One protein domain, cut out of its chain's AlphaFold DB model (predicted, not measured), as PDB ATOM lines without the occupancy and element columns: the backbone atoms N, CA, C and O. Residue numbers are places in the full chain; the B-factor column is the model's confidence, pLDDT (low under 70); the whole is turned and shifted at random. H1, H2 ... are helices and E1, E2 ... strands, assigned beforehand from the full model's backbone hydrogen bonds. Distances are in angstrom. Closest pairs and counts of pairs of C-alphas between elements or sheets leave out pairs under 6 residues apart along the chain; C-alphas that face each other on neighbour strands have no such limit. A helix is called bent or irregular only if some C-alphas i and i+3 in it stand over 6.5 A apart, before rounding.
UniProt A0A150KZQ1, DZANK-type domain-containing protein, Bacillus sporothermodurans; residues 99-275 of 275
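Overview. This is residues 99 to 275 of the 275 residues of the protein "DZANK-type domain-containing protein" of Bacillus sporothermodurans (UniProt A0A150KZQ1). The model is a long rod in two halves: at one end the long helices H1, H5 and H6 pack together, with H1 and H5 side by side, H6 crossing them and short H4 packed at their inner ends near the middle of the rod; at the other end lies a narrow antiparallel sheet made of two hairpins, E1 with E2 and E3 with E4. H2 and H3 make a corner beyond the end of H1, set off from the sheet by a gap, and only a few C-alphas of each come near it. The printed part has 177 residues with six named helices and four named strands, in the order H1 H2 H3 H4 E1 E2 H5 H6 E3 E4, and the sheet runs E2 E1 E4 E3, its neighbour strands antiparallel. The class is mixed, helices and strands. The whole is loose, with a radius of gyration of the C-alphas of 21.2 A, and spans 78 by 25 by 22 A.

Along the chain. H1, residues 99 to 122, begins at C-alpha 99 at (128.210, 91.441, 102.185) and is 34.9 A long. H2 is residues 124 to 134, H3 residues 140 to 151 and H4 residues 164 to 171, with C-alpha 164 at (131.534, 68.412, 116.034). E1, residues 177 to 186, is 27.8 A long, and E2, residues 189 to 198, is 28.8 A long. H5, residues 204 to 224, is 31.4 A long, with a kink of 26 degrees near residue 211; it is irregular, but only just, with C-alphas 206 and 209 6.50 A apart. H6, residues 230 to 252, is 32.7 A long. E3 is residues 259 to 263, and E4, residues 268 to 274, ends at C-alpha 274 at (143.900, 66.520, 119.561).

Arrangement. H1 and H5 touch at a shallow tilt of 27 degrees, opposite ways, the closest C-alphas being those of Ala 108 and Gly 213, 4.0 A apart. With residues 101 to 109 alone, H1 touches H6 at a steep tilt of 48 degrees, the same way; the closest C-alphas are those of Ser 101 and Ile 240, 4.4 A apart. H5 and H6 touch at a steep tilt of 45 degrees, opposite ways, through residues 218 to 222 of H5 and 233 to 240 of H6 alone, the C-alphas of Gly 218 and Ser 237 being closest at 6.6 A. H4 touches residues 112 to 120 of H1 alone, about perpendicular at 79 degrees, with the C-alphas of Ala 116 and Tyr 167 closest at 5.3 A. H1 and H2 meet only through their link. H2 and H3 touch about perpendicular at 88 degrees, closest at the C-alphas of Thr 132 and Phe 140, 6.2 A apart. Neither H2 nor H3 is on the sheet, H2 only just not, with 4 pairs of C-alphas within 10 A. In the hairpin of E1 and E2, N 180 and O 195 are within hydrogen-bond range at 2.8 A. Between the inner strands E1 and E4, N 179 and O 273 are 2.8 A apart, and in the hairpin of E3 and E4, N 261 and O 270 are 2.9 A apart, both within hydrogen-bond range. Every O i to N i+4 pair is within hydrogen-bond range in H1, H2, H3, H4 and H6, and 13 of 17 are in H5.

Size, cuts and confidence. The two C-alphas farthest apart, those of Phe 187 and Asn 227, are 78.1 A apart. The printed part has no cut. The link from H3 to H4, residues 152 to 163, is long. Residues 226 to 232, of which 230 to 232 belong to H6, stand free. The mean pLDDT of the printed part is 74.1, and 88 residues are under 70: residues 125 to 161, 175 to 203, 226 to 227 and 256 to 275.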
ATOM      1  N   LYS A  99     129.460  91.825 101.520       91.56
ATOM      2  CA  LYS A  99     128.210  91.441 102.185       91.56
ATOM      3  C   LYS A  99     127.624  90.207 101.516       91.56
ATOM      4  O   LYS A  99     127.212  89.266 102.192       91.56
ATOM      5  N   GLN A 100     127.602  90.200 100.185       89.81
ATOM      6  CA  GLN A 100     127.112  89.053  99.431       89.81
ATOM      7  C   GLN A 100     128.066  87.854  99.541       89.81
ATOM      8  O   GLN A 100     127.591  86.725  99.651       89.81
ATOM      9  N   SER A 101     129.384  88.082  99.551       93.44
ATOM     10  CA  SER A 101     130.384  87.029  99.763       93.44
ATOM     11  C   SER A 101     130.255  86.387 101.138       93.44
ATOM     12  O   SER A 101     130.208  85.164 101.223       93.44
ATOM     13  N   LEU A 102     130.117  87.194 102.193       94.75
ATOM     14  CA  LEU A 102     129.940  86.706 103.556       94.75
ATOM     15  C   LEU A 102     128.637  85.915 103.700       94.75
ATOM     16  O   LEU A 102     128.655  84.819 104.244       94.75
ATOM     17  N   LEU A 103     127.521  86.417 103.161       93.81
ATOM     18  CA  LEU A 103     126.238  85.711 103.226       93.81
ATOM     19  C   LEU A 103     126.295  84.351 102.517       93.81
ATOM     20  O   LEU A 103     125.802  83.357 103.042       93.81
ATOM     21  N   SER A 104     126.908  84.304 101.331       93.44
ATOM     22  CA  SER A 104     127.132  83.060 100.592       93.44
ATOM     23  C   SER A 104     128.060  82.102 101.346       93.44
ATOM     24  O   SER A 104     127.773  80.910 101.400       93.44
ATOM     25  N   ALA A 105     129.139  82.606 101.951       96.25
ATOM     26  CA  ALA A 105     130.074  81.798 102.729       96.25
ATOM     27  C   ALA A 105     129.420  81.212 103.990       96.25
ATOM     28  O   ALA A 105     129.568  80.024 104.246       96.25
ATOM     29  N   VAL A 106     128.635  82.006 104.725       96.00
ATOM     30  CA  VAL A 106     127.868  81.531 105.887       96.00
ATOM     31  C   VAL A 106     126.866  80.457 105.467       96.00
ATOM     32  O   VAL A 106     126.790  79.416 106.108       96.00
ATOM     33  N   ALA A 107     126.140  80.657 104.363       94.44
ATOM     34  CA  ALA A 107     125.206  79.653 103.858       94.44
ATOM     35  C   ALA A 107     125.908  78.334 103.478       94.44
ATOM     36  O   ALA A 107     125.408  77.266 103.820       94.44
ATOM     37  N   ALA A 108     127.075  78.398 102.823       96.31
ATOM     38  CA  ALA A 108     127.896  77.216 102.552       96.31
ATOM     39  C   ALA A 108     128.331  76.521 103.849       96.31
ATOM     40  O   ALA A 108     128.251  75.303 103.958       96.31
ATOM     41  N   PHE A 109     128.753  77.301 104.843       96.44
ATOM     42  CA  PHE A 109     129.241  76.772 106.109       96.44
ATOM     43  C   PHE A 109     128.131  76.120 106.948       96.44
ATOM     44  O   PHE A 109     128.374  75.146 107.648       96.44
ATOM     45  N   VAL A 110     126.883  76.585 106.832       95.50
ATOM     46  CA  VAL A 110     125.730  75.899 107.438       95.50
ATOM     47  C   VAL A 110     125.549  74.496 106.851       95.50
ATOM     48  O   VAL A 110     125.267  73.566 107.599       95.50
ATOM     49  N   VAL A 111     125.750  74.318 105.541       95.12
ATOM     50  CA  VAL A 111     125.689  72.987 104.905       95.12
ATOM     51  C   VAL A 111     126.773  72.067 105.464       95.12
ATOM     52  O   VAL A 111     126.477  70.921 105.786       95.12
ATOM     53  N   VAL A 112     127.989  72.588 105.641       94.81
ATOM     54  CA  VAL A 112     129.113  71.879 106.276       94.81
ATOM     55  C   VAL A 112     128.767  71.471 107.705       94.81
ATOM     56  O   VAL A 112     128.910  70.312 108.058       94.81
ATOM     57  N   ILE A 113     128.212  72.370 108.524       93.81
ATOM     58  CA  ILE A 113     127.800  72.027 109.898       93.81
ATOM     59  C   ILE A 113     126.747  70.912 109.903       93.81
ATOM     60  O   ILE A 113     126.834  69.981 110.701       93.81
ATOM     61  N   VAL A 114     125.746  70.988 109.023       93.56
ATOM     62  CA  VAL A 114     124.712  69.948 108.926       93.56
ATOM     63  C   VAL A 114     125.328  68.610 108.520       93.56
ATOM     64  O   VAL A 114     124.984  67.582 109.104       93.56
ATOM     65  N   PHE A 115     126.251  68.613 107.558       91.69
ATOM     66  CA  PHE A 115     126.949  67.406 107.127       91.69
ATOM     67  C   PHE A 115     127.822  66.828 108.251       91.69
ATOM     68  O   PHE A 115     127.737  65.629 108.522       91.69
ATOM     69  N   ALA A 116     128.522  67.676 109.004       89.19
ATOM     70  CA  ALA A 116     129.367  67.273 110.124       89.19
ATOM     71  C   ALA A 116     128.554  66.604 111.234       89.19
ATOM     72  O   ALA A 116     128.978  65.599 111.798       89.19
ATOM     73  N   LEU A 117     127.346  67.105 111.517       89.31
ATOM     74  CA  LEU A 117     126.433  66.480 112.478       89.31
ATOM     75  C   LEU A 117     125.945  65.106 111.997       89.31
ATOM     76  O   LEU A 117     125.889  64.161 112.787       89.31
ATOM     77  N   ILE A 118     125.634  64.967 110.703       88.19
ATOM     78  CA  ILE A 118     125.266  63.673 110.110       88.19
ATOM     79  C   ILE A 118     126.430  62.687 110.263       88.19
ATOM     80  O   ILE A 118     126.237  61.573 110.752       88.19
ATOM     81  N   LEU A 119     127.647  63.109 109.924       82.38
ATOM     82  CA  LEU A 119     128.850  62.292 110.056       82.38
ATOM     83  C   LEU A 119     129.140  61.920 111.508       82.38
ATOM     84  O   LEU A 119     129.411  60.755 111.780       82.38
ATOM     85  N   MET A 120     129.016  62.852 112.450       80.62
ATOM     86  CA  MET A 120     129.196  62.588 113.878       80.62
ATOM     87  C   MET A 120     128.254  61.484 114.375       80.62
ATOM     88  O   MET A 120     128.657  60.614 115.144       80.62
ATOM     89  N   THR A 121     127.005  61.464 113.902       81.31
ATOM     90  CA  THR A 121     126.064  60.392 114.265       81.31
ATOM     91  C   THR A 121     126.358  59.062 113.564       81.31
ATOM     92  O   THR A 121     126.256  58.015 114.200       81.31
ATOM     93  N   GLY A 122     126.745  59.081 112.283       75.12
ATOM     94  CA  GLY A 122     126.935  57.872 111.470       75.12
ATOM     95  C   GLY A 122     128.316  57.215 111.574       75.12
ATOM     96  O   GLY A 122     128.457  56.032 111.281       75.12
ATOM     97  N   SER A 123     129.344  57.954 111.995       70.25
ATOM     98  CA  SER A 123     130.742  57.500 111.963       70.25
ATOM     99  C   SER A 123     131.209  56.780 113.224       70.25
ATOM    100  O   SER A 123     132.306  56.236 113.213       70.25
ATOM    101  N   LYS A 124     130.397  56.697 114.285       71.44
ATOM    102  CA  LYS A 124     130.794  56.072 115.564       71.44
ATOM    103  C   LYS A 124     131.332  54.648 115.401       71.44
ATOM    104  O   LYS A 124     132.364  54.298 115.962       71.44
ATOM    105  N   SER A 125     130.669  53.843 114.569       66.00
ATOM    106  CA  SER A 125     131.111  52.475 114.268       66.00
ATOM    107  C   SER A 125     132.404  52.438 113.450       66.00
ATOM    108  O   SER A 125     133.197  51.520 113.626       66.00
ATOM    109  N   ILE A 126     132.606  53.417 112.565       65.44
ATOM    110  CA  ILE A 126     133.784  53.518 111.692       65.44
ATOM    111  C   ILE A 126     134.997  53.975 112.509       65.44
ATOM    112  O   ILE A 126     136.096  53.452 112.354       65.44
ATOM    113  N   LEU A 127     134.793  54.935 113.409       67.81
ATOM    114  CA  LEU A 127     135.834  55.490 114.263       67.81
ATOM    115  C   LEU A 127     136.332  54.436 115.264       67.81
ATOM    116  O   LEU A 127     137.539  54.265 115.403       67.81
ATOM    117  N   ASN A 128     135.422  53.645 115.847       66.94
ATOM    118  CA  ASN A 128     135.788  52.480 116.657       66.94
ATOM    119  C   ASN A 128     136.604  51.454 115.856       66.94
ATOM    120  O   ASN A 128     137.666  51.049 116.316       66.94
ATOM    121  N   SER A 129     136.167  51.071 114.648       65.00
ATOM    122  CA  SER A 129     136.901  50.080 113.846       65.00
ATOM    123  C   SER A 129     138.297  50.550 113.434       65.00
ATOM    124  O   SER A 129     139.234  49.761 113.471       65.00
ATOM    125  N   LEU A 130     138.454  51.834 113.089       64.19
ATOM    126  CA  LEU A 130     139.748  52.399 112.692       64.19
ATOM    127  C   LEU A 130     140.730  52.464 113.864       64.19
ATOM    128  O   LEU A 130     141.922  52.223 113.686       64.19
ATOM    129  N   ILE A 131     140.241  52.773 115.067       64.25
ATOM    130  CA  ILE A 131     141.087  52.803 116.259       64.25
ATOM    131  C   ILE A 131     141.517  51.384 116.643       64.25
ATOM    132  O   ILE A 131     142.706  51.169 116.866       64.25
ATOM    133  N   THR A 132     140.604  50.409 116.634       64.19
ATOM    134  CA  THR A 132     140.935  49.000 116.906       64.19
ATOM    135  C   THR A 132     141.938  48.435 115.895       64.19
ATOM    136  O   THR A 132     142.860  47.717 116.277       64.19
ATOM    137  N   GLU A 133     141.811  48.790 114.612       64.94
ATOM    138  CA  GLU A 133     142.776  48.408 113.570       64.94
ATOM    139  C   GLU A 133     144.150  49.061 113.792       64.94
ATOM    140  O   GLU A 133     145.180  48.425 113.584       64.94
ATOM    141  N   SER A 134     144.185  50.308 114.273       59.69
ATOM    142  CA  SER A 134     145.438  51.014 114.572       59.69
ATOM    143  C   SER A 134     146.145  50.552 115.855       59.69
ATOM    144  O   SER A 134     147.338  50.810 116.010       59.69
ATOM    145  N   MET A 135     145.437  49.880 116.770       58.81
ATOM    146  CA  MET A 135     145.940  49.458 118.087       58.81
ATOM    147  C   MET A 135     146.082  47.932 118.204       58.81
ATOM    148  O   MET A 135     145.674  47.341 119.205       58.81
ATOM    149  N   ASP A 136     146.654  47.288 117.181       63.84
ATOM    150  CA  ASP A 136     147.017  45.855 117.168       63.84
ATOM    151  C   ASP A 136     145.876  44.915 117.630       63.84
ATOM    152  O   ASP A 136     146.084  43.893 118.284       63.84
ATOM    153  N   GLY A 137     144.628  45.270 117.300       57.56
ATOM    154  CA  GLY A 137     143.439  44.475 117.621       57.56
ATOM    155  C   GLY A 137     142.901  44.648 119.043       57.56
ATOM    156  O   GLY A 137     141.891  44.029 119.379       57.56
ATOM    157  N   THR A 138     143.510  45.501 119.870       59.66
ATOM    158  CA  THR A 138     142.918  45.896 121.153       59.66
ATOM    159  C   THR A 138     141.832  46.941 120.916       59.66
ATOM    160  O   THR A 138     142.066  48.015 120.358       59.66
ATOM    161  N   ASN A 139     140.598  46.623 121.310       63.50
ATOM    162  CA  ASN A 139     139.513  47.594 121.301       63.50
ATOM    163  C   ASN A 139     139.838  48.672 122.335       63.50
ATOM    164  O   ASN A 139     139.771  48.433 123.537       63.50
ATOM    165  N   PHE A 140     140.154  49.881 121.880       62.88
ATOM    166  CA  PHE A 140     140.408  51.025 122.760       62.88
ATOM    167  C   PHE A 140     139.247  51.290 123.733       62.88
ATOM    168  O   PHE A 140     139.461  51.713 124.865       62.88
ATOM    169  N   THR A 141     138.011  50.993 123.321       63.19
ATOM    170  CA  THR A 141     136.824  51.036 124.190       63.19
ATOM    171  C   THR A 141     136.844  49.983 125.291       63.19
ATOM    172  O   THR A 141     136.350  50.251 126.382       63.19
ATOM    173  N   ASP A 142     137.409  48.811 125.013       66.12
ATOM    174  CA  ASP A 142     137.527  47.711 125.971       66.12
ATOM    175  C   ASP A 142     138.679  47.998 126.941       66.12
ATOM    176  O   ASP A 142     138.526  47.817 128.139       66.12
ATOM    177  N   MET A 143     139.772  48.597 126.459       64.44
ATOM    178  CA  MET A 143     140.848  49.101 127.318       64.44
ATOM    179  C   MET A 143     140.358  50.223 128.250       64.44
ATOM    180  O   MET A 143     140.683  50.237 129.432       64.44
ATOM    181  N   LEU A 144     139.560  51.172 127.744       66.38
ATOM    182  CA  LEU A 144     138.988  52.237 128.576       66.38
ATOM    183  C   LEU A 144     137.996  51.703 129.614       66.38
ATOM    184  O   LEU A 144     137.984  52.207 130.735       66.38
ATOM    185  N   SER A 145     137.179  50.710 129.252       67.69
ATOM    186  CA  SER A 145     136.234  50.099 130.189       67.69
ATOM    187  C   SER A 145     136.941  49.226 131.226       67.69
ATOM    188  O   SER A 145     136.546  49.230 132.387       67.69
ATOM    189  N   GLU A 146     138.032  48.552 130.864       67.25
ATOM    190  CA  GLU A 146     138.873  47.798 131.797       67.25
ATOM    191  C   GLU A 146     139.527  48.726 132.833       67.25
ATOM    192  O   GLU A 146     139.409  48.484 134.033       67.25
ATOM    193  N   ILE A 147     140.081  49.870 132.405       64.81
ATOM    194  CA  ILE A 147     140.626  50.881 133.329       64.81
ATOM    195  C   ILE A 147     139.515  51.491 134.206       64.81
ATOM    196  O   ILE A 147     139.730  51.706 135.397       64.81
ATOM    197  N   GLU A 148     138.324  51.757 133.660       68.50
ATOM    198  CA  GLU A 148     137.161  52.241 134.429       68.50
ATOM    199  C   GLU A 148     136.734  51.235 135.512       68.50
ATOM    200  O   GLU A 148     136.414  51.635 136.631       68.50
ATOM    201  N   THR A 149     136.810  49.934 135.213       67.88
ATOM    202  CA  THR A 149     136.463  48.860 136.155       67.88
ATOM    203  C   THR A 149     137.507  48.703 137.264       67.88
ATOM    204  O   THR A 149     137.146  48.431 138.406       67.88
ATOM    205  N   GLU A 150     138.795  48.891 136.955       64.25
ATOM    206  CA  GLU A 150     139.872  48.775 137.949       64.25
ATOM    207  C   GLU A 150     140.066  50.029 138.811       64.25
ATOM    208  O   GLU A 150     140.511  49.917 139.951       64.25
ATOM    209  N   THR A 151     139.742  51.218 138.295       63.53
ATOM    210  CA  THR A 151     140.029  52.493 138.982       63.53
ATOM    211  C   THR A 151     138.804  53.182 139.586       63.53
ATOM    212  O   THR A 151     138.967  54.237 140.193       63.53
ATOM    213  N   ASP A 152     137.594  52.631 139.412       62.69
ATOM    214  CA  ASP A 152     136.304  53.223 139.826       62.69
ATOM    215  C   ASP A 152     136.146  54.698 139.384       62.69
ATOM    216  O   ASP A 152     135.490  55.524 140.025       62.69
ATOM    217  N   THR A 153     136.786  55.061 138.265       64.19
ATOM    218  CA  THR A 153     136.723  56.410 137.694       64.19
ATOM    219  C   THR A 153     135.996  56.410 136.361       64.19
ATOM    220  O   THR A 153     136.350  55.682 135.441       64.19
ATOM    221  N   ASN A 154     134.991  57.288 136.243       62.81
ATOM    222  CA  ASN A 154     134.245  57.485 135.000       62.81
ATOM    223  C   ASN A 154     135.178  58.002 133.898       62.81
ATOM    224  O   ASN A 154     135.537  59.189 133.869       62.81
ATOM    225  N   MET A 155     135.528  57.125 132.963       63.66
ATOM    226  CA  MET A 155     136.327  57.488 131.802       63.66
ATOM    227  C   MET A 155     135.460  58.159 130.728       63.66
ATOM    228  O   MET A 155     134.283  57.840 130.539       63.66
ATOM    229  N   PRO A 156     136.008  59.125 129.975       59.91
ATOM    230  CA  PRO A 156     135.315  59.761 128.879       59.91
ATOM    231  C   PRO A 156     135.127  58.728 127.778       59.91
ATOM    232  O   PRO A 156     136.086  58.222 127.200       59.91
ATOM    233  N   LYS A 157     133.869  58.465 127.433       62.66
ATOM    234  CA  LYS A 157     133.546  57.709 126.223       62.66
ATOM    235  C   LYS A 157     134.200  58.389 125.019       62.66
ATOM    236  O   LYS A 157     134.258  59.620 124.971       62.66
ATOM    237  N   LEU A 158     134.637  57.599 124.043       59.19
ATOM    238  CA  LEU A 158     135.309  58.064 122.825       59.19
ATOM    239  C   LEU A 158     134.519  59.169 122.085       59.19
ATOM    240  O   LEU A 158     135.099  60.155 121.639       59.19
ATOM    241  N   ASP A 159     133.185  59.072 122.089       57.72
ATOM    242  CA  ASP A 159     132.238  60.091 121.591       57.72
ATOM    243  C   ASP A 159     132.383  61.480 122.243       57.72
ATOM    244  O   ASP A 159     131.877  62.467 121.719       57.72
ATOM    245  N   SER A 160     133.010  61.565 123.418       59.75
ATOM    246  CA  SER A 160     133.238  62.818 124.148       59.75
ATOM    247  C   SER A 160     134.631  63.407 123.936       59.75
ATOM    248  O   SER A 160     134.900  64.498 124.438       59.75
ATOM    249  N   ILE A 161     135.509  62.681 123.236       64.62
ATOM    250  CA  ILE A 161     136.861  63.135 122.897       64.62
ATOM    251  C   ILE A 161     136.830  63.876 121.556       64.62
ATOM    252  O   ILE A 161     137.515  64.881 121.428       64.62
ATOM    253  N   VAL A 162     135.995  63.439 120.603       73.56
ATOM    254  CA  VAL A 162     135.831  64.082 119.286       73.56
ATOM    255  C   VAL A 162     134.590  64.979 119.273       73.56
ATOM    256  O   VAL A 162     133.463  64.509 119.431       73.56
ATOM    257  N   GLY A 163     134.787  66.282 119.081       76.94
ATOM    258  CA  GLY A 163     133.720  67.269 118.966       76.94
ATOM    259  C   GLY A 163     133.230  67.454 117.529       76.94
ATOM    260  O   GLY A 163     133.883  67.084 116.557       76.94
ATOM    261  N   PHE A 164     132.071  68.100 117.366       80.88
ATOM    262  CA  PHE A 164     131.534  68.412 116.034       80.88
ATOM    263  C   PHE A 164     132.461  69.341 115.224       80.88
ATOM    264  O   PHE A 164     132.459  69.292 113.997       80.88
ATOM    265  N   THR A 165     133.259  70.181 115.891       86.69
ATOM    266  CA  THR A 165     134.263  71.047 115.256       86.69
ATOM    267  C   THR A 165     135.385  70.234 114.618       86.69
ATOM    268  O   THR A 165     135.836  70.588 113.532       86.69
ATOM    269  N   ASP A 166     135.765  69.107 115.222       82.12
ATOM    270  CA  ASP A 166     136.760  68.185 114.671       82.12
ATOM    271  C   ASP A 166     136.219  67.460 113.432       82.12
ATOM    272  O   ASP A 166     136.948  67.262 112.464       82.12
ATOM    273  N   TYR A 167     134.913  67.166 113.386       83.50
ATOM    274  CA  TYR A 167     134.259  66.689 112.161       83.50
ATOM    275  C   TYR A 167     134.260  67.746 111.053       83.50
ATOM    276  O   TYR A 167     134.529  67.417 109.899       83.50
ATOM    277  N   VAL A 168     134.033  69.020 111.389       89.94
ATOM    278  CA  VAL A 168     134.157  70.121 110.418       89.94
ATOM    279  C   VAL A 168     135.593  70.218 109.887       89.94
ATOM    280  O   VAL A 168     135.774  70.455 108.695       89.94
ATOM    281  N   MET A 169     136.620  70.004 110.716       87.75
ATOM    282  CA  MET A 169     138.015  69.951 110.249       87.75
ATOM    283  C   MET A 169     138.288  68.707 109.387       87.75
ATOM    284  O   MET A 169     138.898  68.820 108.320       87.75
ATOM    285  N   ALA A 170     137.753  67.544 109.768       82.69
ATOM    286  CA  ALA A 170     137.876  66.305 109.001       82.69
ATOM    287  C   ALA A 170     137.256  66.419 107.593       82.69
ATOM    288  O   ALA A 170     137.834  65.931 106.622       82.69
ATOM    289  N   GLU A 171     136.142  67.147 107.443       87.94
ATOM    290  CA  GLU A 171     135.563  67.500 106.133       87.94
ATOM    291  C   GLU A 171     136.527  68.261 105.213       87.94
ATOM    292  O   GLU A 171     136.440  68.163 103.988       87.94
ATOM    293  N   HIS A 172     137.487  68.977 105.794       89.25
ATOM    294  CA  HIS A 172     138.525  69.719 105.082       89.25
ATOM    295  C   HIS A 172     139.830  68.934 104.943       89.25
ATOM    296  O   HIS A 172     140.865  69.521 104.628       89.25
ATOM    297  N   LEU A 173     139.784  67.615 105.163       84.81
ATOM    298  CA  LEU A 173     140.947  66.727 105.165       84.81
ATOM    299  C   LEU A 173     142.026  67.152 106.171       84.81
ATOM    300  O   LEU A 173     143.192  66.780 106.030       84.81
ATOM    301  N   GLN A 174     141.651  67.919 107.196       80.75
ATOM    302  CA  GLN A 174     142.516  68.157 108.338       80.75
ATOM    303  C   GLN A 174     142.351  66.963 109.274       80.75
ATOM    304  O   GLN A 174     141.322  66.799 109.923       80.75
ATOM    305  N   ILE A 175     143.342  66.071 109.227       67.38
ATOM    306  CA  ILE A 175     143.352  64.802 109.953       67.38
ATOM    307  C   ILE A 175     143.589  65.101 111.439       67.38
ATOM    308  O   ILE A 175     144.684  65.568 111.757       67.38
ATOM    309  N   PRO A 176     142.630  64.812 112.338       65.44
ATOM    310  CA  PRO A 176     142.861  64.974 113.765       65.44
ATOM    311  C   PRO A 176     143.847  63.911 114.257       65.44
ATOM    312  O   PRO A 176     143.688  62.712 113.996       65.44
ATOM    313  N   LYS A 177     144.877  64.326 114.991       65.62
ATOM    314  CA  LYS A 177     145.794  63.404 115.671       65.62
ATOM    315  C   LYS A 177     145.347  63.219 117.104       65.62
ATOM    316  O   LYS A 177     145.277  64.199 117.826       65.62
ATOM    317  N   ILE A 178     145.098  61.989 117.545       64.94
ATOM    318  CA  ILE A 178     144.760  61.711 118.943       64.94
ATOM    319  C   ILE A 178     146.032  61.270 119.666       64.94
ATOM    320  O   ILE A 178     146.535  60.167 119.461       64.94
ATOM    321  N   ALA A 179     146.565  62.126 120.528       62.09
ATOM    322  CA  ALA A 179     147.656  61.775 121.425       62.09
ATOM    323  C   ALA A 179     147.109  61.418 122.811       62.09
ATOM    324  O   ALA A 179     146.345  62.182 123.405       62.09
ATOM    325  N   ALA A 180     147.523  60.263 123.326       61.50
ATOM    326  CA  ALA A 180     147.248  59.801 124.676       61.50
ATOM    327  C   ALA A 180     148.573  59.691 125.444       61.50
ATOM    328  O   ALA A 180     149.473  58.933 125.082       61.50
ATOM    329  N   SER A 181     148.700  60.461 126.520       57.12
ATOM    330  CA  SER A 181     149.805  60.314 127.471       57.12
ATOM    331  C   SER A 181     149.252  59.732 128.759       57.12
ATOM    332  O   SER A 181     148.275  60.255 129.301       57.12
ATOM    333  N   VAL A 182     149.870  58.649 129.223       60.56
ATOM    334  CA  VAL A 182     149.594  58.030 130.514       60.56
ATOM    335  C   VAL A 182     150.865  58.157 131.343       60.56
ATOM    336  O   VAL A 182     151.878  57.511 131.069       60.56
ATOM    337  N   LYS A 183     150.818  59.018 132.359       58.50
ATOM    338  CA  LYS A 183     151.863  59.100 133.380       58.50
ATOM    339  C   LYS A 183     151.373  58.363 134.618       58.50
ATOM    340  O   LYS A 183     150.323  58.733 135.136       58.50
ATOM    341  N   GLY A 184     152.123  57.374 135.099       56.84
ATOM    342  CA  GLY A 184     151.770  56.609 136.294       56.84
ATOM    343  C   GLY A 184     152.988  56.125 137.068       56.84
ATOM    344  O   GLY A 184     154.049  55.899 136.496       56.84
ATOM    345  N   SER A 185     152.844  55.965 138.379       52.34
ATOM    346  CA  SER A 185     153.866  55.353 139.229       52.34
ATOM    347  C   SER A 185     153.433  53.937 139.587       52.34
ATOM    348  O   SER A 185     152.475  53.765 140.340       52.34
ATOM    349  N   ALA A 186     154.138  52.930 139.080       47.75
ATOM    350  CA  ALA A 186     153.960  51.544 139.495       47.75
ATOM    351  C   ALA A 186     155.232  51.108 140.232       47.75
ATOM    352  O   ALA A 186     156.332  51.251 139.710       47.75
ATOM    353  N   PHE A 187     155.086  50.602 141.461       44.53
ATOM    354  CA  PHE A 187     156.196  50.079 142.276       44.53
ATOM    355  C   PHE A 187     157.353  51.058 142.577       44.53
ATOM    356  O   PHE A 187     158.480  50.631 142.797       44.53
ATOM    357  N   GLY A 188     157.082  52.365 142.658       52.44
ATOM    358  CA  GLY A 188     158.079  53.369 143.063       52.44
ATOM    359  C   GLY A 188     158.937  53.942 141.930       52.44
ATOM    360  O   GLY A 188     159.648  54.912 142.178       52.44
ATOM    361  N   ASP A 189     158.803  53.431 140.704       51.62
ATOM    362  CA  ASP A 189     159.366  54.042 139.499       51.62
ATOM    363  C   ASP A 189     158.276  54.825 138.741       51.62
ATOM    364  O   ASP A 189     157.161  54.339 138.522       51.62
ATOM    365  N   GLU A 190     158.579  56.068 138.349       57.34
ATOM    366  CA  GLU A 190     157.706  56.857 137.471       57.34
ATOM    367  C   GLU A 190     157.800  56.316 136.037       57.34
ATOM    368  O   GLU A 190     158.775  56.557 135.324       57.34
ATOM    369  N   GLY A 191     156.768  55.595 135.598       53.50
ATOM    370  CA  GLY A 191     156.605  55.167 134.215       53.50
ATOM    371  C   GLY A 191     155.915  56.248 133.383       53.50
ATOM    372  O   GLY A 191     154.850  56.755 133.745       53.50
ATOM    373  N   TYR A 192     156.505  56.591 132.238       56.78
ATOM    374  CA  TYR A 192     155.883  57.455 131.234       56.78
ATOM    375  C   TYR A 192     155.566  56.633 129.992       56.78
ATOM    376  O   TYR A 192     156.479  56.168 129.309       56.78
ATOM    377  N   PHE A 193     154.281  56.488 129.677       57.84
ATOM    378  CA  PHE A 193     153.835  55.917 128.413       57.84
ATOM    379  C   PHE A 193     153.225  57.025 127.546       57.84
ATOM    380  O   PHE A 193     152.184  57.592 127.876       57.84
ATOM    381  N   ASN A 194     153.887  57.345 126.433       56.81
ATOM    382  CA  ASN A 194     153.362  58.249 125.411       56.81
ATOM    383  C   ASN A 194     152.972  57.429 124.182       56.81
ATOM    384  O   ASN A 194     153.840  56.855 123.527       56.81
ATOM    385  N   GLY A 195     151.680  57.409 123.858       56.97
ATOM    386  CA  GLY A 195     151.148  56.812 122.639       56.97
ATOM    387  C   GLY A 195     150.417  57.862 121.810       56.97
ATOM    388  O   GLY A 195     149.489  58.508 122.285       56.97
ATOM    389  N   SER A 196     150.812  58.052 120.554       54.75
ATOM    390  CA  SER A 196     150.083  58.911 119.617       54.75
ATOM    391  C   SER A 196     149.452  58.065 118.523       54.75
ATOM    392  O   SER A 196     150.169  57.383 117.791       54.75
ATOM    393  N   VAL A 197     148.134  58.146 118.380       56.59
ATOM    394  CA  VAL A 197     147.382  57.504 117.303       56.59
ATOM    395  C   VAL A 197     146.956  58.586 116.319       56.59
ATOM    396  O   VAL A 197     146.171  59.482 116.627       56.59
ATOM    397  N   THR A 198     147.482  58.521 115.098       55.38
ATOM    398  CA  THR A 198     146.958  59.359 114.016       55.38
ATOM    399  C   THR A 198     145.676  58.709 113.524       55.38
ATOM    400  O   THR A 198     145.731  57.679 112.853       55.38
ATOM    401  N   VAL A 199     144.523  59.288 113.860       58.38
ATOM    402  CA  VAL A 199     143.252  58.788 113.341       58.38
ATOM    403  C   VAL A 199     143.123  59.301 111.919       58.38
ATOM    404  O   VAL A 199     142.690  60.421 111.670       58.38
ATOM    405  N   GLY A 200     143.548  58.476 110.966       55.59
ATOM    406  CA  GLY A 200     143.375  58.737 109.548       55.59
ATOM    407  C   GLY A 200     141.898  58.698 109.169       55.59
ATOM    408  O   GLY A 200     141.434  57.717 108.600       55.59
ATOM    409  N   ILE A 201     141.153  59.780 109.418       56.81
ATOM    410  CA  ILE A 201     139.786  59.983 108.905       56.81
ATOM    411  C   ILE A 201     139.861  60.360 107.404       56.81
ATOM    412  O   ILE A 201     139.284  61.331 106.923       56.81
ATOM    413  N   GLY A 202     140.662  59.615 106.641       57.88
ATOM    414  CA  GLY A 202     141.070  59.923 105.274       57.88
ATOM    415  C   GLY A 202     140.145  59.308 104.234       57.88
ATOM    416  O   GLY A 202     140.586  58.500 103.422       57.88
ATOM    417  N   MET A 203     138.865  59.676 104.243       66.81
ATOM    418  CA  MET A 203     137.933  59.288 103.178       66.81
ATOM    419  C   MET A 203     137.568  60.522 102.355       66.81
ATOM    420  O   MET A 203     137.050  61.499 102.887       66.81
ATOM    421  N   LEU A 204     137.757  60.469 101.032       75.38
ATOM    422  CA  LEU A 204     137.348  61.553 100.121       75.38
ATOM    423  C   LEU A 204     135.859  61.922 100.256       75.38
ATOM    424  O   LEU A 204     135.462  63.028  99.895       75.38
ATOM    425  N   ILE A 205     135.043  61.016 100.808       76.12
ATOM    426  CA  ILE A 205     133.623  61.234 101.093       76.12
ATOM    427  C   ILE A 205     133.371  62.422 102.037       76.12
ATOM    428  O   ILE A 205     132.339  63.078 101.920       76.12
ATOM    429  N   TYR A 206     134.321  62.747 102.917       80.81
ATOM    430  CA  TYR A 206     134.224  63.878 103.841       80.81
ATOM    431  C   TYR A 206     134.260  65.234 103.113       80.81
ATOM    432  O   TYR A 206     133.636  66.192 103.558       80.81
ATOM    433  N   LEU A 207     134.870  65.302 101.925       88.56
ATOM    434  CA  LEU A 207     134.955  66.530 101.125       88.56
ATOM    435  C   LEU A 207     133.634  66.896 100.418       88.56
ATOM    436  O   LEU A 207     133.507  67.975  99.833       88.56
ATOM    437  N   ILE A 208     132.635  66.008 100.462       89.50
ATOM    438  CA  ILE A 208     131.331  66.227  99.824       89.50
ATOM    439  C   ILE A 208     130.599  67.413 100.464       89.50
ATOM    440  O   ILE A 208     130.014  68.216  99.734       89.50
ATOM    441  N   GLY A 209     130.664  67.563 101.792       91.00
ATOM    442  CA  GLY A 209     130.030  68.667 102.519       91.00
ATOM    443  C   GLY A 209     130.495  70.041 102.018       91.00
ATOM    444  O   GLY A 209     129.678  70.800 101.475       91.00
ATOM    445  N   PRO A 210     131.806  70.347 102.086       93.62
ATOM    446  CA  PRO A 210     132.362  71.605 101.593       93.62
ATOM    447  C   PRO A 210     132.126  71.814 100.095       93.62
ATOM    448  O   PRO A 210     131.812  72.928  99.670       93.62
ATOM    449  N   PHE A 211     132.219  70.750  99.288       93.88
ATOM    450  CA  PHE A 211     131.971  70.828  97.849       93.88
ATOM    451  C   PHE A 211     130.537  71.271  97.540       93.88
ATOM    452  O   PHE A 211     130.336  72.242  96.808       93.88
ATOM    453  N   ILE A 212     129.534  70.604  98.122       94.62
ATOM    454  CA  ILE A 212     128.121  70.941  97.915       94.62
ATOM    455  C   ILE A 212     127.832  72.349  98.444       94.62
ATOM    456  O   ILE A 212     127.210  73.149  97.741       94.62
ATOM    457  N   GLY A 213     128.309  72.679  99.648       94.75
ATOM    458  CA  GLY A 213     128.098  73.989 100.262       94.75
ATOM    459  C   GLY A 213     128.628  75.132  99.396       94.75
ATOM    460  O   GLY A 213     127.886  76.062  99.062       94.75
ATOM    461  N   LEU A 214     129.892  75.048  98.969       95.00
ATOM    462  CA  LEU A 214     130.526  76.069  98.132       95.00
ATOM    463  C   LEU A 214     129.921  76.135  96.726       95.00
ATOM    464  O   LEU A 214     129.745  77.229  96.181       95.00
ATOM    465  N   PHE A 215     129.543  74.991  96.151       94.69
ATOM    466  CA  PHE A 215     128.872  74.941  94.855       94.69
ATOM    467  C   PHE A 215     127.514  75.660  94.889       94.69
ATOM    468  O   PHE A 215     127.249  76.536  94.059       94.69
ATOM    469  N   LEU A 216     126.675  75.363  95.888       93.19
ATOM    470  CA  LEU A 216     125.374  76.016  96.068       93.19
ATOM    471  C   LEU A 216     125.523  77.517  96.345       93.19
ATOM    472  O   LEU A 216     124.792  78.329  95.769       93.19
ATOM    473  N   ALA A 217     126.501  77.906  97.164       91.56
ATOM    474  CA  ALA A 217     126.806  79.307  97.438       91.56
ATOM    475  C   ALA A 217     127.246  80.076  96.182       91.56
ATOM    476  O   ALA A 217     126.836  81.229  95.991       91.56
ATOM    477  N   GLY A 218     128.024  79.432  95.306       89.50
ATOM    478  CA  GLY A 218     128.421  79.962  94.003       89.50
ATOM    479  C   GLY A 218     127.232  80.158  93.059       89.50
ATOM    480  O   GLY A 218     127.089  81.232  92.471       89.50
ATOM    481  N   ILE A 219     126.325  79.175  92.966       88.38
ATOM    482  CA  ILE A 219     125.085  79.299  92.177       88.38
ATOM    483  C   ILE A 219     124.219  80.445  92.707       88.38
ATOM    484  O   ILE A 219     123.740  81.275  91.928       88.38
ATOM    485  N   TYR A 220     124.026  80.520  94.025       88.94
ATOM    486  CA  TYR A 220     123.229  81.568  94.659       88.94
ATOM    487  C   TYR A 220     123.803  82.967  94.392       88.94
ATOM    488  O   TYR A 220     123.072  83.862  93.961       88.94
ATOM    489  N   ALA A 221     125.116  83.153  94.567       87.69
ATOM    490  CA  ALA A 221     125.779  84.417  94.253       87.69
ATOM    491  C   ALA A 221     125.685  84.754  92.754       87.69
ATOM    492  O   ALA A 221     125.374  85.890  92.389       87.69
ATOM    493  N   GLY A 222     125.870  83.763  91.879       84.06
ATOM    494  CA  GLY A 222     125.773  83.923  90.428       84.06
ATOM    495  C   GLY A 222     124.389  84.376  89.956       84.06
ATOM    496  O   GLY A 222     124.291  85.189  89.033       84.06
ATOM    497  N   ARG A 223     123.317  83.928  90.624       83.94
ATOM    498  CA  ARG A 223     121.938  84.353  90.325       83.94
ATOM    499  C   ARG A 223     121.648  85.806  90.691       83.94
ATOM    500  O   ARG A 223     120.750  86.379  90.084       83.94
ATOM    501  N   LYS A 224     122.369  86.413  91.638       80.12
ATOM    502  CA  LYS A 224     122.194  87.837  91.984       80.12
ATOM    503  C   LYS A 224     123.009  88.777  91.106       80.12
ATOM    504  O   LYS A 224     122.620  89.922  90.909       80.12
ATOM    505  N   ILE A 225     124.123  88.299  90.560       75.38
ATOM    506  CA  ILE A 225     125.047  89.092  89.742       75.38
ATOM    507  C   ILE A 225     124.856  88.738  88.250       75.38
ATOM    508  O   ILE A 225     125.786  88.406  87.503       75.38
ATOM    509  N   GLN A 226     123.594  88.755  87.812       65.06
ATOM    510  CA  GLN A 226     123.234  88.537  86.410       65.06
ATOM    511  C   GLN A 226     123.730  89.714  85.552       65.06
ATOM    512  O   GLN A 226     123.804  90.847  86.016       65.06
ATOM    513  N   ASN A 227     124.115  89.433  84.304       62.69
ATOM    514  CA  ASN A 227     124.567  90.426  83.314       62.69
ATOM    515  C   ASN A 227     125.870  91.189  83.623       62.69
ATOM    516  O   ASN A 227     126.140  92.219  83.008       62.69
ATOM    517  N   THR A 228     126.720  90.689  84.522       73.00
ATOM    518  CA  THR A 228     128.072  91.240  84.708       73.00
ATOM    519  C   THR A 228     129.129  90.453  83.947       73.00
ATOM    520  O   THR A 228     128.943  89.276  83.643       73.00
ATOM    521  N   SER A 229     130.284  91.081  83.711       81.50
ATOM    522  CA  SER A 229     131.445  90.420  83.114       81.50
ATOM    523  C   SER A 229     131.854  89.158  83.884       81.50
ATOM    524  O   SER A 229     131.708  89.082  85.110       81.50
ATOM    525  N   LEU A 230     132.418  88.181  83.165       81.56
ATOM    526  CA  LEU A 230     132.981  86.960  83.758       81.56
ATOM    527  C   LEU A 230     134.004  87.287  84.855       81.56
ATOM    528  O   LEU A 230     133.996  86.657  85.907       81.56
ATOM    529  N   MET A 231     134.800  88.341  84.657       81.44
ATOM    530  CA  MET A 231     135.782  88.804  85.640       81.44
ATOM    531  C   MET A 231     135.138  89.235  86.965       81.44
ATOM    532  O   MET A 231     135.654  88.931  88.035       81.44
ATOM    533  N   LYS A 232     133.973  89.898  86.926       82.69
ATOM    534  CA  LYS A 232     133.266  90.295  88.152       82.69
ATOM    535  C   LYS A 232     132.722  89.082  88.910       82.69
ATOM    536  O   LYS A 232     132.761  89.069  90.137       82.69
ATOM    537  N   ARG A 233     132.267  88.046  88.197       83.88
ATOM    538  CA  ARG A 233     131.834  86.779  88.813       83.88
ATOM    539  C   ARG A 233     133.004  86.030  89.437       83.88
ATOM    540  O   ARG A 233     132.883  85.562  90.559       83.88
ATOM    541  N   PHE A 234     134.140  85.987  88.745       86.69
ATOM    542  CA  PHE A 234     135.366  85.389  89.260       86.69
ATOM    543  C   PHE A 234     135.850  86.085  90.541       86.69
ATOM    544  O   PHE A 234     136.066  85.423  91.554       86.69
ATOM    545  N   ASN A 235     135.907  87.422  90.540       88.12
ATOM    546  CA  ASN A 235     136.242  88.200  91.736       88.12
ATOM    547  C   ASN A 235     135.268  87.932  92.891       88.12
ATOM    548  O   ASN A 235     135.696  87.832  94.040       88.12
ATOM    549  N   GLN A 236     133.972  87.774  92.602       89.62
ATOM    550  CA  GLN A 236     132.993  87.423  93.628       89.62
ATOM    551  C   GLN A 236     133.246  86.027  94.216       89.62
ATOM    552  O   GLN A 236     133.169  85.871  95.433       89.62
ATOM    553  N   SER A 237     133.567  85.029  93.384       91.12
ATOM    554  CA  SER A 237     133.906  83.678  93.849       91.12
ATOM    555  C   SER A 237     135.139  83.678  94.752       91.12
ATOM    556  O   SER A 237     135.126  83.023  95.792       91.12
ATOM    557  N   ILE A 238     136.162  84.470  94.415       92.38
ATOM    558  CA  ILE A 238     137.328  84.677  95.286       92.38
ATOM    559  C   ILE A 238     136.899  85.284  96.624       92.38
ATOM    560  O   ILE A 238     137.299  84.786  97.671       92.38
ATOM    561  N   GLY A 239     136.036  86.304  96.606       93.25
ATOM    562  CA  GLY A 239     135.501  86.897  97.831       93.25
ATOM    563  C   GLY A 239     134.769  85.881  98.718       93.25
ATOM    564  O   GLY A 239     134.951  85.888  99.931       93.25
ATOM    565  N   ILE A 240     133.973  84.979  98.126       94.62
ATOM    566  CA  ILE A 240     133.309  83.887  98.866       94.62
ATOM    567  C   ILE A 240     134.351  82.956  99.493       94.62
ATOM    568  O   ILE A 240     134.237  82.644 100.675       94.62
ATOM    569  N   GLY A 241     135.375  82.557  98.731       94.81
ATOM    570  CA  GLY A 241     136.457  81.702  99.223       94.81
ATOM    571  C   GLY A 241     137.226  82.325 100.392       94.81
ATOM    572  O   GLY A 241     137.463  81.652 101.388       94.81
ATOM    573  N   ILE A 242     137.542  83.622 100.319       95.25
ATOM    574  CA  ILE A 242     138.206  84.354 101.410       95.25
ATOM    575  C   ILE A 242     137.323  84.377 102.663       95.25
ATOM    576  O   ILE A 242     137.789  84.036 103.747       95.25
ATOM    577  N   CYS A 243     136.043  84.743 102.531       95.75
ATOM    578  CA  CYS A 243     135.121  84.751 103.668       95.75
ATOM    579  C   CYS A 243     134.961  83.353 104.284       95.75
ATOM    580  O   CYS A 243     134.967  83.224 105.505       95.75
ATOM    581  N   TYR A 244     134.852  82.316 103.453       96.31
ATOM    582  CA  TYR A 244     134.758  80.929 103.900       96.31
ATOM    583  C   TYR A 244     136.008  80.492 104.670       96.31
ATOM    584  O   TYR A 244     135.888  79.929 105.752       96.31
ATOM    585  N   ALA A 245     137.200  80.811 104.158       95.19
ATOM    586  CA  ALA A 245     138.462  80.497 104.820       95.19
ATOM    587  C   ALA A 245     138.601  81.200 106.180       95.19
ATOM    588  O   ALA A 245     139.086  80.594 107.131       95.19
ATOM    589  N   ILE A 246     138.133  82.449 106.303       95.94
ATOM    590  CA  ILE A 246     138.103  83.159 107.593       95.94
ATOM    591  C   ILE A 246     137.179  82.441 108.582       95.94
ATOM    592  O   ILE A 246     137.572  82.220 109.723       95.94
ATOM    593  N   ILE A 247     135.973  82.046 108.157       94.94
ATOM    594  CA  ILE A 247     135.040  81.294 109.013       94.94
ATOM    595  C   ILE A 247     135.671  79.965 109.443       94.94
ATOM    596  O   ILE A 247     135.672  79.647 110.629       94.94
ATOM    597  N   LEU A 248     136.265  79.226 108.501       94.06
ATOM    598  CA  LEU A 248     136.951  77.968 108.782       94.06
ATOM    599  C   LEU A 248     138.095  78.155 109.788       94.06
ATOM    600  O   LEU A 248     138.206  77.380 110.729       94.06
ATOM    601  N   SER A 249     138.892  79.215 109.638       92.81
ATOM    602  CA  SER A 249     139.977  79.546 110.565       92.81
ATOM    603  C   SER A 249     139.481  79.911 111.963       92.81
ATOM    604  O   SER A 249     140.203  79.695 112.929       92.81
ATOM    605  N   ILE A 250     138.280  80.480 112.102       91.62
ATOM    606  CA  ILE A 250     137.677  80.694 113.422       91.62
ATOM    607  C   ILE A 250     137.289  79.341 114.025       91.62
ATOM    608  O   ILE A 250     137.555  79.100 115.196       91.62
ATOM    609  N   PHE A 251     136.704  78.445 113.228       88.56
ATOM    610  CA  PHE A 251     136.315  77.107 113.675       88.56
ATOM    611  C   PHE A 251     137.506  76.224 114.051       88.56
ATOM    612  O   PHE A 251     137.409  75.477 115.022       88.56
ATOM    613  N   SER A 252     138.637  76.349 113.354       88.00
ATOM    614  CA  SER A 252     139.846  75.589 113.676       88.00
ATOM    615  C   SER A 252     140.409  75.931 115.058       88.00
ATOM    616  O   SER A 252     141.048  75.087 115.667       88.00
ATOM    617  N   LEU A 253     140.140  77.130 115.597       85.38
ATOM    618  CA  LEU A 253     140.525  77.492 116.972       85.38
ATOM    619  C   LEU A 253     139.750  76.707 118.040       85.38
ATOM    620  O   LEU A 253     140.176  76.654 119.190       85.38
ATOM    621  N   PHE A 254     138.599  76.139 117.674       82.38
ATOM    622  CA  PHE A 254     137.746  75.331 118.545       82.38
ATOM    623  C   PHE A 254     137.854  73.827 118.243       82.38
ATOM    624  O   PHE A 254     137.099  73.033 118.803       82.38
ATOM    625  N   SER A 255     138.733  73.430 117.325       78.38
ATOM    626  CA  SER A 255     139.090  72.030 117.097       78.38
ATOM    627  C   SER A 255     140.318  71.696 117.941       78.38
ATOM    628  O   SER A 255     141.137  72.574 118.214       78.38
ATOM    629  N   GLY A 256     140.432  70.454 118.411       67.88
ATOM    630  CA  GLY A 256     141.601  70.036 119.188       67.88
ATOM    631  C   GLY A 256     141.514  70.232 120.707       67.88
ATOM    632  O   GLY A 256     142.538  70.292 121.389       67.88
ATOM    633  N   PHE A 257     140.312  70.345 121.284       64.19
ATOM    634  CA  PHE A 257     140.187  70.498 122.738       64.19
ATOM    635  C   PHE A 257     140.799  69.307 123.495       64.19
ATOM    636  O   PHE A 257     140.452  68.150 123.275       64.19
ATOM    637  N   SER A 258     141.702  69.613 124.431       56.28
ATOM    638  CA  SER A 258     142.343  68.623 125.299       56.28
ATOM    639  C   SER A 258     141.502  68.342 126.539       56.28
ATOM    640  O   SER A 258     141.073  69.268 127.235       56.28
ATOM    641  N   LYS A 259     141.315  67.058 126.858       63.97
ATOM    642  CA  LYS A 259     140.659  66.607 128.089       63.97
ATOM    643  C   LYS A 259     141.680  65.883 128.962       63.97
ATOM    644  O   LYS A 259     142.243  64.867 128.561       63.97
ATOM    645  N   LYS A 260     141.929  66.432 130.153       57.94
ATOM    646  CA  LYS A 260     142.803  65.840 131.174       57.94
ATOM    647  C   LYS A 260     141.954  65.197 132.255       57.94
ATOM    648  O   LYS A 260     141.010  65.823 132.735       57.94
ATOM    649  N   ILE A 261     142.303  63.977 132.635       60.75
ATOM    650  CA  ILE A 261     141.650  63.236 133.710       60.75
ATOM    651  C   ILE A 261     142.720  62.830 134.699       60.75
ATOM    652  O   ILE A 261     143.745  62.254 134.336       60.75
ATOM    653  N   ASN A 262     142.470  63.199 135.945       56.59
ATOM    654  CA  ASN A 262     143.378  62.982 137.050       56.59
ATOM    655  C   ASN A 262     142.730  61.942 137.959       56.59
ATOM    656  O   ASN A 262     141.676  62.208 138.540       56.59
ATOM    657  N   ILE A 263     143.317  60.752 138.024       60.62
ATOM    658  CA  ILE A 263     142.813  59.649 138.842       60.62
ATOM    659  C   ILE A 263     143.579  59.710 140.157       60.62
ATOM    660  O   ILE A 263     144.720  59.254 140.262       60.62
ATOM    661  N   HIS A 264     142.964  60.360 141.145       50.16
ATOM    662  CA  HIS A 264     143.634  60.742 142.387       50.16
ATOM    663  C   HIS A 264     144.062  59.545 143.254       50.16
ATOM    664  O   HIS A 264     145.053  59.669 143.970       50.16
ATOM    665  N   ASP A 265     143.382  58.398 143.144       51.19
ATOM    666  CA  ASP A 265     143.622  57.220 143.994       51.19
ATOM    667  C   ASP A 265     144.770  56.308 143.525       51.19
ATOM    668  O   ASP A 265     145.246  55.474 144.293       51.19
ATOM    669  N   HIS A 266     145.291  56.501 142.307       51.66
ATOM    670  CA  HIS A 266     146.345  55.642 141.747       51.66
ATOM    671  C   HIS A 266     147.524  56.401 141.111       51.66
ATOM    672  O   HIS A 266     148.420  55.788 140.534       51.66
ATOM    673  N   GLY A 267     147.565  57.735 141.218       50.84
ATOM    674  CA  GLY A 267     148.683  58.543 140.707       50.84
ATOM    675  C   GLY A 267     148.780  58.599 139.177       50.84
ATOM    676  O   GLY A 267     149.813  59.013 138.646       50.84
ATOM    677  N   PHE A 268     147.717  58.207 138.464       51.28
ATOM    678  CA  PHE A 268     147.671  58.234 137.006       51.28
ATOM    679  C   PHE A 268     147.102  59.557 136.490       51.28
ATOM    680  O   PHE A 268     145.995  59.971 136.842       51.28
ATOM    681  N   ASN A 269     147.857  60.207 135.604       52.78
ATOM    682  CA  ASN A 269     147.378  61.317 134.789       52.78
ATOM    683  C   ASN A 269     147.210  60.838 133.352       52.78
ATOM    684  O   ASN A 269     148.193  60.460 132.711       52.78
ATOM    685  N   ILE A 270     145.975  60.894 132.855       57.41
ATOM    686  CA  ILE A 270     145.655  60.601 131.460       57.41
ATOM    687  C   ILE A 270     145.284  61.915 130.783       57.41
ATOM    688  O   ILE A 270     144.330  62.594 131.175       57.41
ATOM    689  N   SER A 271     146.046  62.295 129.763       52.72
ATOM    690  CA  SER A 271     145.741  63.472 128.953       52.72
ATOM    691  C   SER A 271     145.508  63.077 127.506       52.72
ATOM    692  O   SER A 271     146.406  62.526 126.865       52.72
ATOM    693  N   PHE A 272     144.323  63.417 127.001       55.88
ATOM    694  CA  PHE A 272     143.994  63.343 125.586       55.88
ATOM    695  C   PHE A 272     144.222  64.709 124.951       55.88
ATOM    696  O   PHE A 272     143.730  65.732 125.445       55.88
ATOM    697  N   HIS A 273     144.981  64.725 123.865       56.44
ATOM    698  CA  HIS A 273     145.244  65.909 123.063       56.44
ATOM    699  C   HIS A 273     144.856  65.614 121.618       56.44
ATOM    700  O   HIS A 273     145.252  64.577 121.088       56.44
ATOM    701  N   MET A 274     144.078  66.512 121.007       59.62
ATOM    702  CA  MET A 274     143.900  66.520 119.561       59.62
ATOM    703  C   MET A 274     144.736  67.641 118.948       59.62
ATOM    704  O   MET A 274     144.624  68.785 119.384       59.62
ATOM    705  N   GLU A 275     145.573  67.292 117.973       53.00
ATOM    706  CA  GLU A 275     146.386  68.222 117.167       53.00
ATOM    707  C   GLU A 275     145.976  68.209 115.695       53.00
ATOM    708  O   GLU A 275     145.608  67.116 115.193       53.00
TER     709      GLU A 275